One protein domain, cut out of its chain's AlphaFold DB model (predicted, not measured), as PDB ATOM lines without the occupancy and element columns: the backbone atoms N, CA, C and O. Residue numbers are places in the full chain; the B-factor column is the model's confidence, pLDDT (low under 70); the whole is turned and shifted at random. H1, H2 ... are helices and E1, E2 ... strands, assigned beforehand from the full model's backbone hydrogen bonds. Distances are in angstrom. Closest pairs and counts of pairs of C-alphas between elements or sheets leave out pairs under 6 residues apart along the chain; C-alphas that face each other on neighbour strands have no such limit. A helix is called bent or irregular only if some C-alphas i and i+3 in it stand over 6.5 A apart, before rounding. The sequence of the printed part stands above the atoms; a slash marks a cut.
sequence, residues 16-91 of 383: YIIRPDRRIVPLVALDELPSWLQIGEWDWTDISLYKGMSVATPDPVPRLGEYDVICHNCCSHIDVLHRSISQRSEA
ATOM      1  N   TYR A  16     291.613 400.871 600.044       86.00
ATOM      2  CA  TYR A  16     291.814 401.578 598.775       86.00
ATOM      3  C   TYR A  16     291.027 402.885 598.690       86.00
ATOM      4  O   TYR A  16     289.997 403.056 599.337       86.00
ATOM      5  N   ILE A  17     291.486 403.794 597.834       85.12
ATOM      6  CA  ILE A  17     290.743 404.980 597.404       85.12
ATOM      7  C   ILE A  17     290.386 404.882 595.928       85.12
ATOM      8  O   ILE A  17     291.067 404.227 595.137       85.12
ATOM      9  N   ILE A  18     289.310 405.564 595.553       83.88
ATOM     10  CA  ILE A  18     288.921 405.744 594.158       83.88
ATOM     11  C   ILE A  18     289.390 407.136 593.744       83.88
ATOM     12  O   ILE A  18     288.912 408.144 594.266       83.88
ATOM     13  N   ARG A  19     290.353 407.203 592.823       83.75
ATOM     14  CA  ARG A  19     290.834 408.477 592.278       83.75
ATOM     15  C   ARG A  19     289.786 409.115 591.346       83.75
ATOM     16  O   ARG A  19     288.902 408.414 590.852       83.75
ATOM     17  N   PRO A  20     289.882 410.427 591.039       83.44
ATOM     18  CA  PRO A  20     288.961 411.093 590.108       83.44
ATOM     19  C   PRO A  20     288.910 410.458 588.708       83.44
ATOM     20  O   PRO A  20     287.903 410.560 588.014       83.44
ATOM     21  N   ASP A  21     289.976 409.761 588.304       84.44
ATOM     22  CA  ASP A  21     290.054 408.971 587.068       84.44
ATOM     23  C   ASP A  21     289.374 407.589 587.172       84.44
ATOM     24  O   ASP A  21     289.515 406.766 586.268       84.44
ATOM     25  N   ARG A  22     288.628 407.345 588.260       82.44
ATOM     26  CA  ARG A  22     287.932 406.098 588.621       82.44
ATOM     27  C   ARG A  22     288.842 404.900 588.882       82.44
ATOM     28  O   ARG A  22     288.346 403.788 589.047       82.44
ATOM     29  N   ARG A  23     290.158 405.107 588.986       81.12
ATOM     30  CA  ARG A  23     291.085 404.021 589.304       81.12
ATOM     31  C   ARG A  23     291.062 403.714 590.794       81.12
ATOM     32  O   ARG A  23     291.157 404.619 591.623       81.12
ATOM     33  N   ILE A  24     290.988 402.424 591.103       80.56
ATOM     34  CA  ILE A  24     291.167 401.889 592.451       80.56
ATOM     35  C   ILE A  24     292.662 401.897 592.753       80.56
ATOM     36  O   ILE A  24     293.448 401.285 592.029       80.56
ATOM     37  N   VAL A  25     293.055 402.620 593.797       80.94
ATOM     38  CA  VAL A  25     294.443 402.707 594.249       80.94
ATOM     39  C   VAL A  25     294.503 402.254 595.699       80.94
ATOM     40  O   VAL A  25     293.786 402.816 596.528       80.94
ATOM     41  N   PRO A  26     295.334 401.258 596.028       81.50
ATOM     42  CA  PRO A  26     295.555 400.857 597.402       81.50
ATOM     43  C   PRO A  26     296.005 402.044 598.233       81.50
ATOM     44  O   PRO A  26     296.985 402.718 597.916       81.50
ATOM     45  N   LEU A  27     295.281 402.266 599.319       75.44
ATOM     46  CA  LEU A  27     295.573 403.269 600.308       75.44
ATOM     47  C   LEU A  27     296.716 402.760 601.174       75.44
ATOM     48  O   LEU A  27     296.558 402.333 602.318       75.44
ATOM     49  N   VAL A  28     297.901 402.807 600.600       72.25
ATOM     50  CA  VAL A  28     299.116 402.789 601.388       72.25
ATOM     51  C   VAL A  28     299.395 404.244 601.776       72.25
ATOM     52  O   VAL A  28     298.839 405.164 601.182       72.25
ATOM     53  N   ALA A  29     300.231 404.505 602.782       56.34
ATOM     54  CA  ALA A  29     300.659 405.860 603.202       56.34
ATOM     55  C   ALA A  29     301.286 406.741 602.098       56.34
ATOM     56  O   ALA A  29     301.931 407.742 602.385       56.34
ATOM     57  N   LEU A  30     301.229 406.265 600.866       52.56
ATOM     58  CA  LEU A  30     302.237 406.291 599.835       52.56
ATOM     59  C   LEU A  30     301.624 406.798 598.528       52.56
ATOM     60  O   LEU A  30     302.196 406.565 597.469       52.56
ATOM     61  N   ASP A  31     300.516 407.545 598.600       49.81
ATOM     62  CA  ASP A  31     299.992 408.327 597.469       49.81
ATOM     63  C   ASP A  31     301.031 409.330 596.907       49.81
ATOM     64  O   ASP A  31     300.825 409.904 595.842       49.81
ATOM     65  N   GLU A  32     302.190 409.481 597.567       55.88
ATOM     66  CA  GLU A  32     303.355 410.243 597.106       55.88
ATOM     67  C   GLU A  32     304.647 409.420 596.976       55.88
ATOM     68  O   GLU A  32     305.738 409.997 596.961       55.88
ATOM     69  N   LEU A  33     304.593 408.082 596.906       64.81
ATOM     70  CA  LEU A  33     305.836 407.344 596.700       64.81
ATOM     71  C   LEU A  33     306.442 407.713 595.345       64.81
ATOM     72  O   LEU A  33     305.784 407.576 594.309       64.81
ATOM     73  N   PRO A  34     307.706 408.158 595.325       71.44
ATOM     74  CA  PRO A  34     308.403 408.350 594.076       71.44
ATOM     75  C   PRO A  34     308.375 407.064 593.252       71.44
ATOM     76  O   PRO A  34     308.497 405.971 593.798       71.44
ATOM     77  N   SER A  35     308.323 407.189 591.928       75.31
ATOM     78  CA  SER A  35     308.280 406.046 591.004       75.31
ATOM     79  C   SER A  35     309.481 405.090 591.105       75.31
ATOM     80  O   SER A  35     309.493 404.053 590.455       75.31
ATOM     81  N   TRP A  36     310.514 405.441 591.878       77.50
ATOM     82  CA  TRP A  36     311.655 404.580 592.185       77.50
ATOM     83  C   TRP A  36     311.444 403.693 593.425       77.50
ATOM     84  O   TRP A  36     312.349 402.936 593.775       77.50
ATOM     85  N   LEU A  37     310.280 403.747 594.080       73.25
ATOM     86  CA  LEU A  37     309.912 402.876 595.195       73.25
ATOM     87  C   LEU A  37     308.730 401.986 594.824       73.25
ATOM     88  O   LEU A  37     307.694 402.467 594.371       73.25
ATOM     89  N   GLN A  38     308.894 400.689 595.064       78.19
ATOM     90  CA  GLN A  38     307.855 399.681 594.917       78.19
ATOM     91  C   GLN A  38     307.505 399.124 596.291       78.19
ATOM     92  O   GLN A  38     308.385 398.889 597.119       78.19
ATOM     93  N   ILE A  39     306.219 398.908 596.533       77.94
ATOM     94  CA  ILE A  39     305.734 398.257 597.747       77.94
ATOM     95  C   ILE A  39     305.442 396.817 597.365       77.94
ATOM     96  O   ILE A  39     304.608 396.591 596.489       77.94
ATOM     97  N   GLY A  40     306.151 395.884 597.990       78.38
ATOM     98  CA  GLY A  40     306.044 394.459 597.711       78.38
ATOM     99  C   GLY A  40     306.294 394.034 596.271       78.38
ATOM    100  O   GLY A  40     306.473 394.830 595.349       78.38
ATOM    101  N   GLU A  41     306.282 392.725 596.067       80.25
ATOM    102  CA  GLU A  41     306.342 392.113 594.739       80.25
ATOM    103  C   GLU A  41     304.932 391.741 594.261       80.25
ATOM    104  O   GLU A  41     304.654 390.607 593.878       80.25
ATOM    105  N   TRP A  42     303.997 392.690 594.343       79.25
ATOM    106  CA  TRP A  42     302.620 392.452 593.917       79.25
ATOM    107  C   TRP A  42     302.418 392.795 592.448       79.25
ATOM    108  O   TRP A  42     302.845 393.847 591.962       79.25
ATOM    109  N   ASP A  43     301.696 391.923 591.748       83.75
ATOM    110  CA  ASP A  43     301.180 392.237 590.425       83.75
ATOM    111  C   ASP A  43     299.956 393.146 590.567       83.75
ATOM    112  O   ASP A  43     298.830 392.684 590.714       83.75
ATOM    113  N   TRP A  44     300.165 394.462 590.495       78.38
ATOM    114  CA  TRP A  44     299.079 395.448 590.546       78.38
ATOM    115  C   TRP A  44     298.029 395.273 589.441       78.38
ATOM    116  O   TRP A  44     296.963 395.888 589.523       78.38
ATOM    117  N   THR A  45     298.317 394.473 588.408       81.81
ATOM    118  CA  THR A  45     297.359 394.133 587.351       81.81
ATOM    119  C   THR A  45     296.447 392.962 587.718       81.81
ATOM    120  O   THR A  45     295.411 392.784 587.072       81.81
ATOM    121  N   ASP A  46     296.776 392.209 588.770       85.25
ATOM    122  CA  ASP A  46     295.938 391.136 589.282       85.25
ATOM    123  C   ASP A  46     294.796 391.687 590.144       85.25
ATOM    124  O   ASP A  46     294.958 392.140 591.276       85.25
ATOM    125  N   ILE A  47     293.593 391.593 589.589       82.50
ATOM    126  CA  ILE A  47     292.332 392.020 590.200       82.50
ATOM    127  C   ILE A  47     292.009 391.170 591.438       82.50
ATOM    128  O   ILE A  47     291.335 391.642 592.353       82.50
ATOM    129  N   SER A  48     292.498 389.927 591.496       87.56
ATOM    130  CA  SER A  48     292.230 389.023 592.614       87.56
ATOM    131  C   SER A  48     292.736 389.584 593.948       87.56
ATOM    132  O   SER A  48     292.059 389.429 594.967       87.56
ATOM    133  N   LEU A  49     293.841 390.339 593.916       81.75
ATOM    134  CA  LEU A  49     294.427 391.006 595.078       81.75
ATOM    135  C   LEU A  49     293.487 392.058 595.684       81.75
ATOM    136  O   LEU A  49     293.443 392.238 596.898       81.75
ATOM    137  N   TYR A  50     292.667 392.702 594.851       82.88
ATOM    138  CA  TYR A  50     291.736 393.746 595.279       82.88
ATOM    139  C   TYR A  50     290.439 393.187 595.873       82.88
ATOM    140  O   TYR A  50     289.688 393.922 596.509       82.88
ATOM    141  N   LYS A  51     290.162 391.884 595.703       85.94
ATOM    142  CA  LYS A  51     288.901 391.259 596.139       85.94
ATOM    143  C   LYS A  51     288.711 391.286 597.660       85.94
ATOM    144  O   LYS A  51     287.579 391.237 598.128       85.94
ATOM    145  N   GLY A  52     289.807 391.353 598.416       83.81
ATOM    146  CA  GLY A  52     289.796 391.452 599.877       83.81
ATOM    147  C   GLY A  52     289.879 392.879 600.419       83.81
ATOM    148  O   GLY A  52     289.942 393.044 601.634       83.81
ATOM    149  N   MET A  53     289.925 393.897 599.555       86.50
ATOM    150  CA  MET A  53     290.110 395.275 599.993       86.50
ATOM    151  C   MET A  53     288.779 395.982 600.250       86.50
ATOM    152  O   MET A  53     287.793 395.766 599.545       86.50
ATOM    153  N   SER A  54     288.771 396.893 601.216       86.19
ATOM    154  CA  SER A  54     287.655 397.781 601.522       86.19
ATOM    155  C   SER A  54     287.962 399.228 601.131       86.19
ATOM    156  O   SER A  54     289.114 399.667 601.089       86.19
ATOM    157  N   VAL A  55     286.913 399.983 600.801       86.62
ATOM    158  CA  VAL A  55     287.033 401.422 600.533       86.62
ATOM    159  C   VAL A  55     287.514 402.112 601.808       86.62
ATOM    160  O   VAL A  55     287.001 401.839 602.892       86.62
ATOM    161  N   ALA A  56     288.475 403.023 601.676       84.00
ATOM    162  CA  ALA A  56     288.927 403.861 602.771       84.00
ATOM    163  C   ALA A  56     287.758 404.709 603.294       84.00
ATOM    164  O   ALA A  56     287.203 405.544 602.575       84.00
ATOM    165  N   THR A  57     287.386 404.485 604.551       82.81
ATOM    166  CA  THR A  57     286.414 405.306 605.269       82.81
ATOM    167  C   THR A  57     287.119 406.511 605.904       82.81
ATOM    168  O   THR A  57     288.338 406.493 606.090       82.81
ATOM    169  N   PRO A  58     286.387 407.592 606.230       77.69
ATOM    170  CA  PRO A  58     286.945 408.713 606.992       77.69
ATOM    171  C   PRO A  58     287.288 408.329 608.439       77.69
ATOM    172  O   PRO A  58     287.978 409.082 609.130       77.69
ATOM    173  N   ASP A  59     286.804 407.175 608.902       77.75
ATOM    174  CA  ASP A  59     287.099 406.656 610.225       77.75
ATOM    175  C   ASP A  59     288.571 406.234 610.324       77.75
ATOM    176  O   ASP A  59     289.137 405.676 609.381       77.75
ATOM    177  N   PRO A  60     289.228 406.481 611.468       66.75
ATOM    178  CA  PRO A  60     290.603 406.062 611.669       66.75
ATOM    179  C   PRO A  60     290.676 404.534 611.699       66.75
ATOM    180  O   PRO A  60     290.302 403.900 612.684       66.75
ATOM    181  N   VAL A  61     291.195 403.938 610.629       61.22
ATOM    182  CA  VAL A  61     291.439 402.495 610.568       61.22
ATOM    183  C   VAL A  61     292.892 402.214 610.971       61.22
ATOM    184  O   VAL A  61     293.813 402.777 610.366       61.22
ATOM    185  N   PRO A  62     293.140 401.364 611.986       63.00
ATOM    186  CA  PRO A  62     294.492 400.954 612.332       63.00
ATOM    187  C   PRO A  62     295.109 400.179 611.166       63.00
ATOM    188  O   PRO A  62     294.472 399.326 610.550       63.00
ATOM    189  N   ARG A  63     296.371 400.474 610.854       64.31
ATOM    190  CA  ARG A  63     297.090 399.770 609.793       64.31
ATOM    191  C   ARG A  63     297.375 398.343 610.227       64.31
ATOM    192  O   ARG A  63     298.077 398.122 611.210       64.31
ATOM    193  N   LEU A  64     296.845 397.386 609.477       62.03
ATOM    194  CA  LEU A  64     297.120 395.972 609.678       62.03
ATOM    195  C   LEU A  64     298.257 395.557 608.741       62.03
ATOM    196  O   LEU A  64     298.035 395.277 607.566       62.03
ATOM    197  N   GLY A  65     299.476 395.549 609.279       61.59
ATOM    198  CA  GLY A  65     300.668 395.041 608.603       61.59
ATOM    199  C   GLY A  65     301.734 396.099 608.323       61.59
ATOM    200  O   GLY A  65     301.442 397.255 608.014       61.59
ATOM    201  N   GLU A  66     302.987 395.671 608.438       65.38
ATOM    202  CA  GLU A  66     304.144 396.373 607.891       65.38
ATOM    203  C   GLU A  66     304.305 395.944 606.431       65.38
ATOM    204  O   GLU A  66     304.144 394.766 606.098       65.38
ATOM    205  N   TYR A  67     304.568 396.904 605.546       71.06
ATOM    206  CA  TYR A  67     304.786 396.618 604.135       71.06
ATOM    207  C   TYR A  67     306.270 396.664 603.823       71.06
ATOM    208  O   TYR A  67     306.943 397.651 604.122       71.06
ATOM    209  N   ASP A  68     306.725 395.633 603.130       72.50
ATOM    210  CA  ASP A  68     308.046 395.590 602.536       72.50
ATOM    211  C   ASP A  68     308.170 396.650 601.423       72.50
ATOM    212  O   ASP A  68     307.400 396.664 600.454       72.50
ATOM    213  N   VAL A  69     309.127 397.573 601.576       73.31
ATOM    214  CA  VAL A  69     309.416 398.638 600.606       73.31
ATOM    215  C   VAL A  69     310.754 398.367 599.924       73.31
ATOM    216  O   VAL A  69     311.806 398.256 600.563       73.31
ATOM    217  N   ILE A  70     310.716 398.314 598.595       78.62
ATOM    218  CA  ILE A  70     311.847 397.993 597.730       78.62
ATOM    219  C   ILE A  70     312.246 399.242 596.945       78.62
ATOM    220  O   ILE A  70     311.444 399.851 596.238       78.62
ATOM    221  N   CYS A  71     313.522 399.611 597.035       78.44
ATOM    222  CA  CYS A  71     314.096 400.658 596.196       78.44
ATOM    223  C   CYS A  71     314.478 400.091 594.824       78.44
ATOM    224  O   CYS A  71     315.346 399.225 594.745       78.44
ATOM    225  N   HIS A  72     313.916 400.616 593.737       77.75
ATOM    226  CA  HIS A  72     314.247 400.190 592.372       77.75
ATOM    227  C   HIS A  72     315.684 400.508 591.956       77.75
ATOM    228  O   HIS A  72     316.231 399.831 591.093       77.75
ATOM    229  N   ASN A  73     316.309 401.530 592.544       80.44
ATOM    230  CA  ASN A  73     317.664 401.919 592.152       80.44
ATOM    231  C   ASN A  73     318.722 400.902 592.609       80.44
ATOM    232  O   ASN A  73     319.723 400.698 591.930       80.44
ATOM    233  N   CYS A  74     318.519 400.276 593.768       81.75
ATOM    234  CA  CYS A  74     319.483 399.337 594.347       81.75
ATOM    235  C   CYS A  74     318.910 397.945 594.622       81.75
ATOM    236  O   CYS A  74     319.632 397.091 595.129       81.75
ATOM    237  N   CYS A  75     317.629 397.721 594.311       76.88
ATOM    238  CA  CYS A  75     316.873 396.494 594.574       76.88
ATOM    239  C   CYS A  75     317.004 395.984 596.018       76.88
ATOM    240  O   CYS A  75     316.838 394.795 596.283       76.88
ATOM    241  N   SER A  76     317.339 396.867 596.962       77.12
ATOM    242  CA  SER A  76     317.505 396.512 598.365       77.12
ATOM    243  C   SER A  76     316.226 396.812 599.125       77.12
ATOM    244  O   SER A  76     315.648 397.893 598.969       77.12
ATOM    245  N   HIS A  77     315.855 395.893 600.008       74.38
ATOM    246  CA  HIS A  77     314.814 396.134 600.988       74.38
ATOM    247  C   HIS A  77     315.218 397.294 601.904       74.38
ATOM    248  O   HIS A  77     316.351 397.315 602.402       74.38
ATOM    249  N   ILE A  78     314.329 398.265 602.129       67.25
ATOM    250  CA  ILE A  78     314.639 399.418 602.991       67.25
ATOM    251  C   ILE A  78     315.007 398.962 604.407       67.25
ATOM    252  O   ILE A  78     315.899 399.547 605.024       67.25
ATOM    253  N   ASP A  79     314.444 397.853 604.884       65.44
ATOM    254  CA  ASP A  79     314.786 397.325 606.206       65.44
ATOM    255  C   ASP A  79     316.247 396.902 606.326       65.44
ATOM    256  O   ASP A  79     316.838 397.019 607.400       65.44
ATOM    257  N   VAL A  80     316.874 396.463 605.230       61.62
ATOM    258  CA  VAL A  80     318.312 396.155 605.225       61.62
ATOM    259  C   VAL A  80     319.117 397.439 605.433       61.62
ATOM    260  O   VAL A  80     320.092 397.443 606.187       61.62
ATOM    261  N   LEU A  81     318.678 398.554 604.840       59.16
ATOM    262  CA  LEU A  81     319.299 399.861 605.049       59.16
ATOM    263  C   LEU A  81     319.079 400.353 606.485       59.16
ATOM    264  O   LEU A  81     320.049 400.733 607.140       59.16
ATOM    265  N   HIS A  82     317.861 400.263 607.019       58.19
ATOM    266  CA  HIS A  82     317.551 400.691 608.389       58.19
ATOM    267  C   HIS A  82     318.303 399.866 609.443       58.19
ATOM    268  O   HIS A  82     318.903 400.439 610.358       58.19
ATOM    269  N   ARG A  83     318.379 398.537 609.278       59.16
ATOM    270  CA  ARG A  83     319.183 397.671 610.156       59.16
ATOM    271  C   ARG A  83     320.670 398.008 610.076       59.16
ATOM    272  O   ARG A  83     321.329 398.070 611.109       59.16
ATOM    273  N   SER A  84     321.194 398.297 608.882       56.22
ATOM    274  CA  SER A  84     322.611 398.657 608.715       56.22
ATOM    275  C   SER A  84     322.980 400.000 609.359       56.22
ATOM    276  O   SER A  84     324.090 400.155 609.872       56.22
ATOM    277  N   ILE A  85     322.053 400.965 609.378       55.12
ATOM    278  CA  ILE A  85     322.256 402.271 610.019       55.12
ATOM    279  C   ILE A  85     322.220 402.117 611.543       55.12
ATOM    280  O   ILE A  85     323.103 402.642 612.219       55.12
ATOM    281  N   SER A  86     321.268 401.341 612.076       49.50
ATOM    282  CA  SER A  86     321.153 401.096 613.520       49.50
ATOM    283  C   SER A  86     322.328 400.278 614.080       49.50
ATOM    284  O   SER A  86     322.863 400.603 615.138       49.50
ATOM    285  N   GLN A  87     322.811 399.267 613.347       52.78
ATOM    286  CA  GLN A  87     323.953 398.448 613.784       52.78
ATOM    287  C   GLN A  87     325.290 399.204 613.744       52.78
ATOM    288  O   GLN A  87     326.177 398.953 614.563       52.78
ATOM    289  N   ARG A  88     325.454 400.174 612.832       52.75
ATOM    290  CA  ARG A  88     326.664 401.016 612.790       52.75
ATOM    291  C   ARG A  88     326.811 401.911 614.021       52.75
ATOM    292  O   ARG A  88     327.943 402.210 614.400       52.75
ATOM    293  N   SER A  89     325.712 402.324 614.655       55.28
ATOM    294  CA  SER A  89     325.769 403.100 615.901       55.28
ATOM    295  C   SER A  89     326.265 402.287 617.096       55.28
ATOM    296  O   SER A  89     326.992 402.832 617.921       55.28
ATOM    297  N   GLU A  90     325.924 401.002 617.175       55.62
ATOM    298  CA  GLU A  90     326.292 400.144 618.310       55.62
ATOM    299  C   GLU A  90     327.764 399.714 618.241       55.62
ATOM    300  O   GLU A  90     328.497 399.822 619.225       55.62
ATOM    301  N   ALA A  91     328.254 399.342 617.053       57.78
ATOM    302  CA  ALA A  91     329.664 398.980 616.862       57.78
ATOM    303  C   ALA A  91     330.633 400.152 617.141       57.78
ATOM    304  O   ALA A  91     331.753 399.955 617.617       57.78
TER     305      ALA A  91
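AT A GLANCE: This is residues 16 to 91 of the 383 residues of an uncharacterized protein of Aspergillus sp. HF37 (UniProt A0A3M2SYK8). A loose, elongated body made largely of loops has a tiny two-stranded ladder toward each end, E1 with E2 at one and E3 with E4 at the other, and a single helix, H2, runs on from the E3 and E4 end as an arm whose residues 80 to 91 stick out free. The short helix H1 lies at the E1 and E2 end of the body, and three linking stretches, residues 27 to 36, 40 to 46 and 53 to 68, cross between the two ends. The printed part has 76 residues with two named helices and four named strands, in the order E1, E2, E3, H1, E4, H2, and both sheets, E1 - E2 and E3 - E4, are antiparallel. The class is mixed, helices and strands, with under half of the residues in named elements: 20 in helices and 12 in strands. The whole is loose, with a radius of gyration of the C-alphas of 15.5 A and spans of 49 by 28 by 22 A.

HOW THE PARTS SIT: E3, residues 37 to 39, and E4, residues 69 to 71, are antiparallel neighbours, with 152 degrees between their directions. The C-alphas of Gln 38 and Ile 70 face each other at 5.2 A; N 38 and O 70, at 2.9 A, and N 70 and O 38, at 2.8 A, are within hydrogen-bond range. From E4 a short link leads to H2, residues 78 to 91. The closest C-alphas of E4 and H2 are those of Val 69 and Ile 78, 5.8 A apart, while their centres are 15.8 A apart. H2 is apart from E3. The other sheet is a hairpin of E1, residues 16 to 18, and E2, residues 24 to 26, joined by a tight link and antiparallel at 150 degrees. The C-alphas of Ile 17 and Val 25 face each other at 5.4 A; N 17 and O 25, at 2.8 A, and N 25 and O 17, at 2.9 A, are within hydrogen-bond range. E2 and E3 are apart. H1, residues 47 to 52, is apart from E1, and apart from E2 only just, with 8.3 A between the closest C-alphas. H1 and H2 are apart. In H1, 0 of 2 O i to N i+4 pairs and 2 of 3 O i to N i+3 pairs are within hydrogen-bond range; in H2, 8 of 10 O i to N i+4 pairs are.

IN THESE COORDINATES: E1 begins at C-alpha 16, (291.814, 401.578, 598.775), and is 6.9 A long from first to last C-alpha. E2, E3 and E4 are each 6.7 A long. C-alpha 39, where E3 ends, is at (305.734, 398.257, 597.747). H1 is 10.0 A long and only just irregular: C-alphas 49 and 52 are 6.7 A apart. H2, the longest helix, measures 20.5 A and ends at C-alpha 91, (329.664, 398.980, 616.862).

THE WHOLE: The C-alphas farthest apart are those of Arg 22 and Ala 91, at 50.9 A. Without residues 80 to 91, the body of 64 residues spans 35 by 25 by 22 A, with a radius of gyration of 12.9 A. The printed part has no cut. The link from H1 to E4, residues 53 to 68, is long and holds no named element. The mean pLDDT of the printed part is 72.9; residues 29 to 33, 60 to 66 and 78 to 91 are under 70, and H2 has a mean of 58.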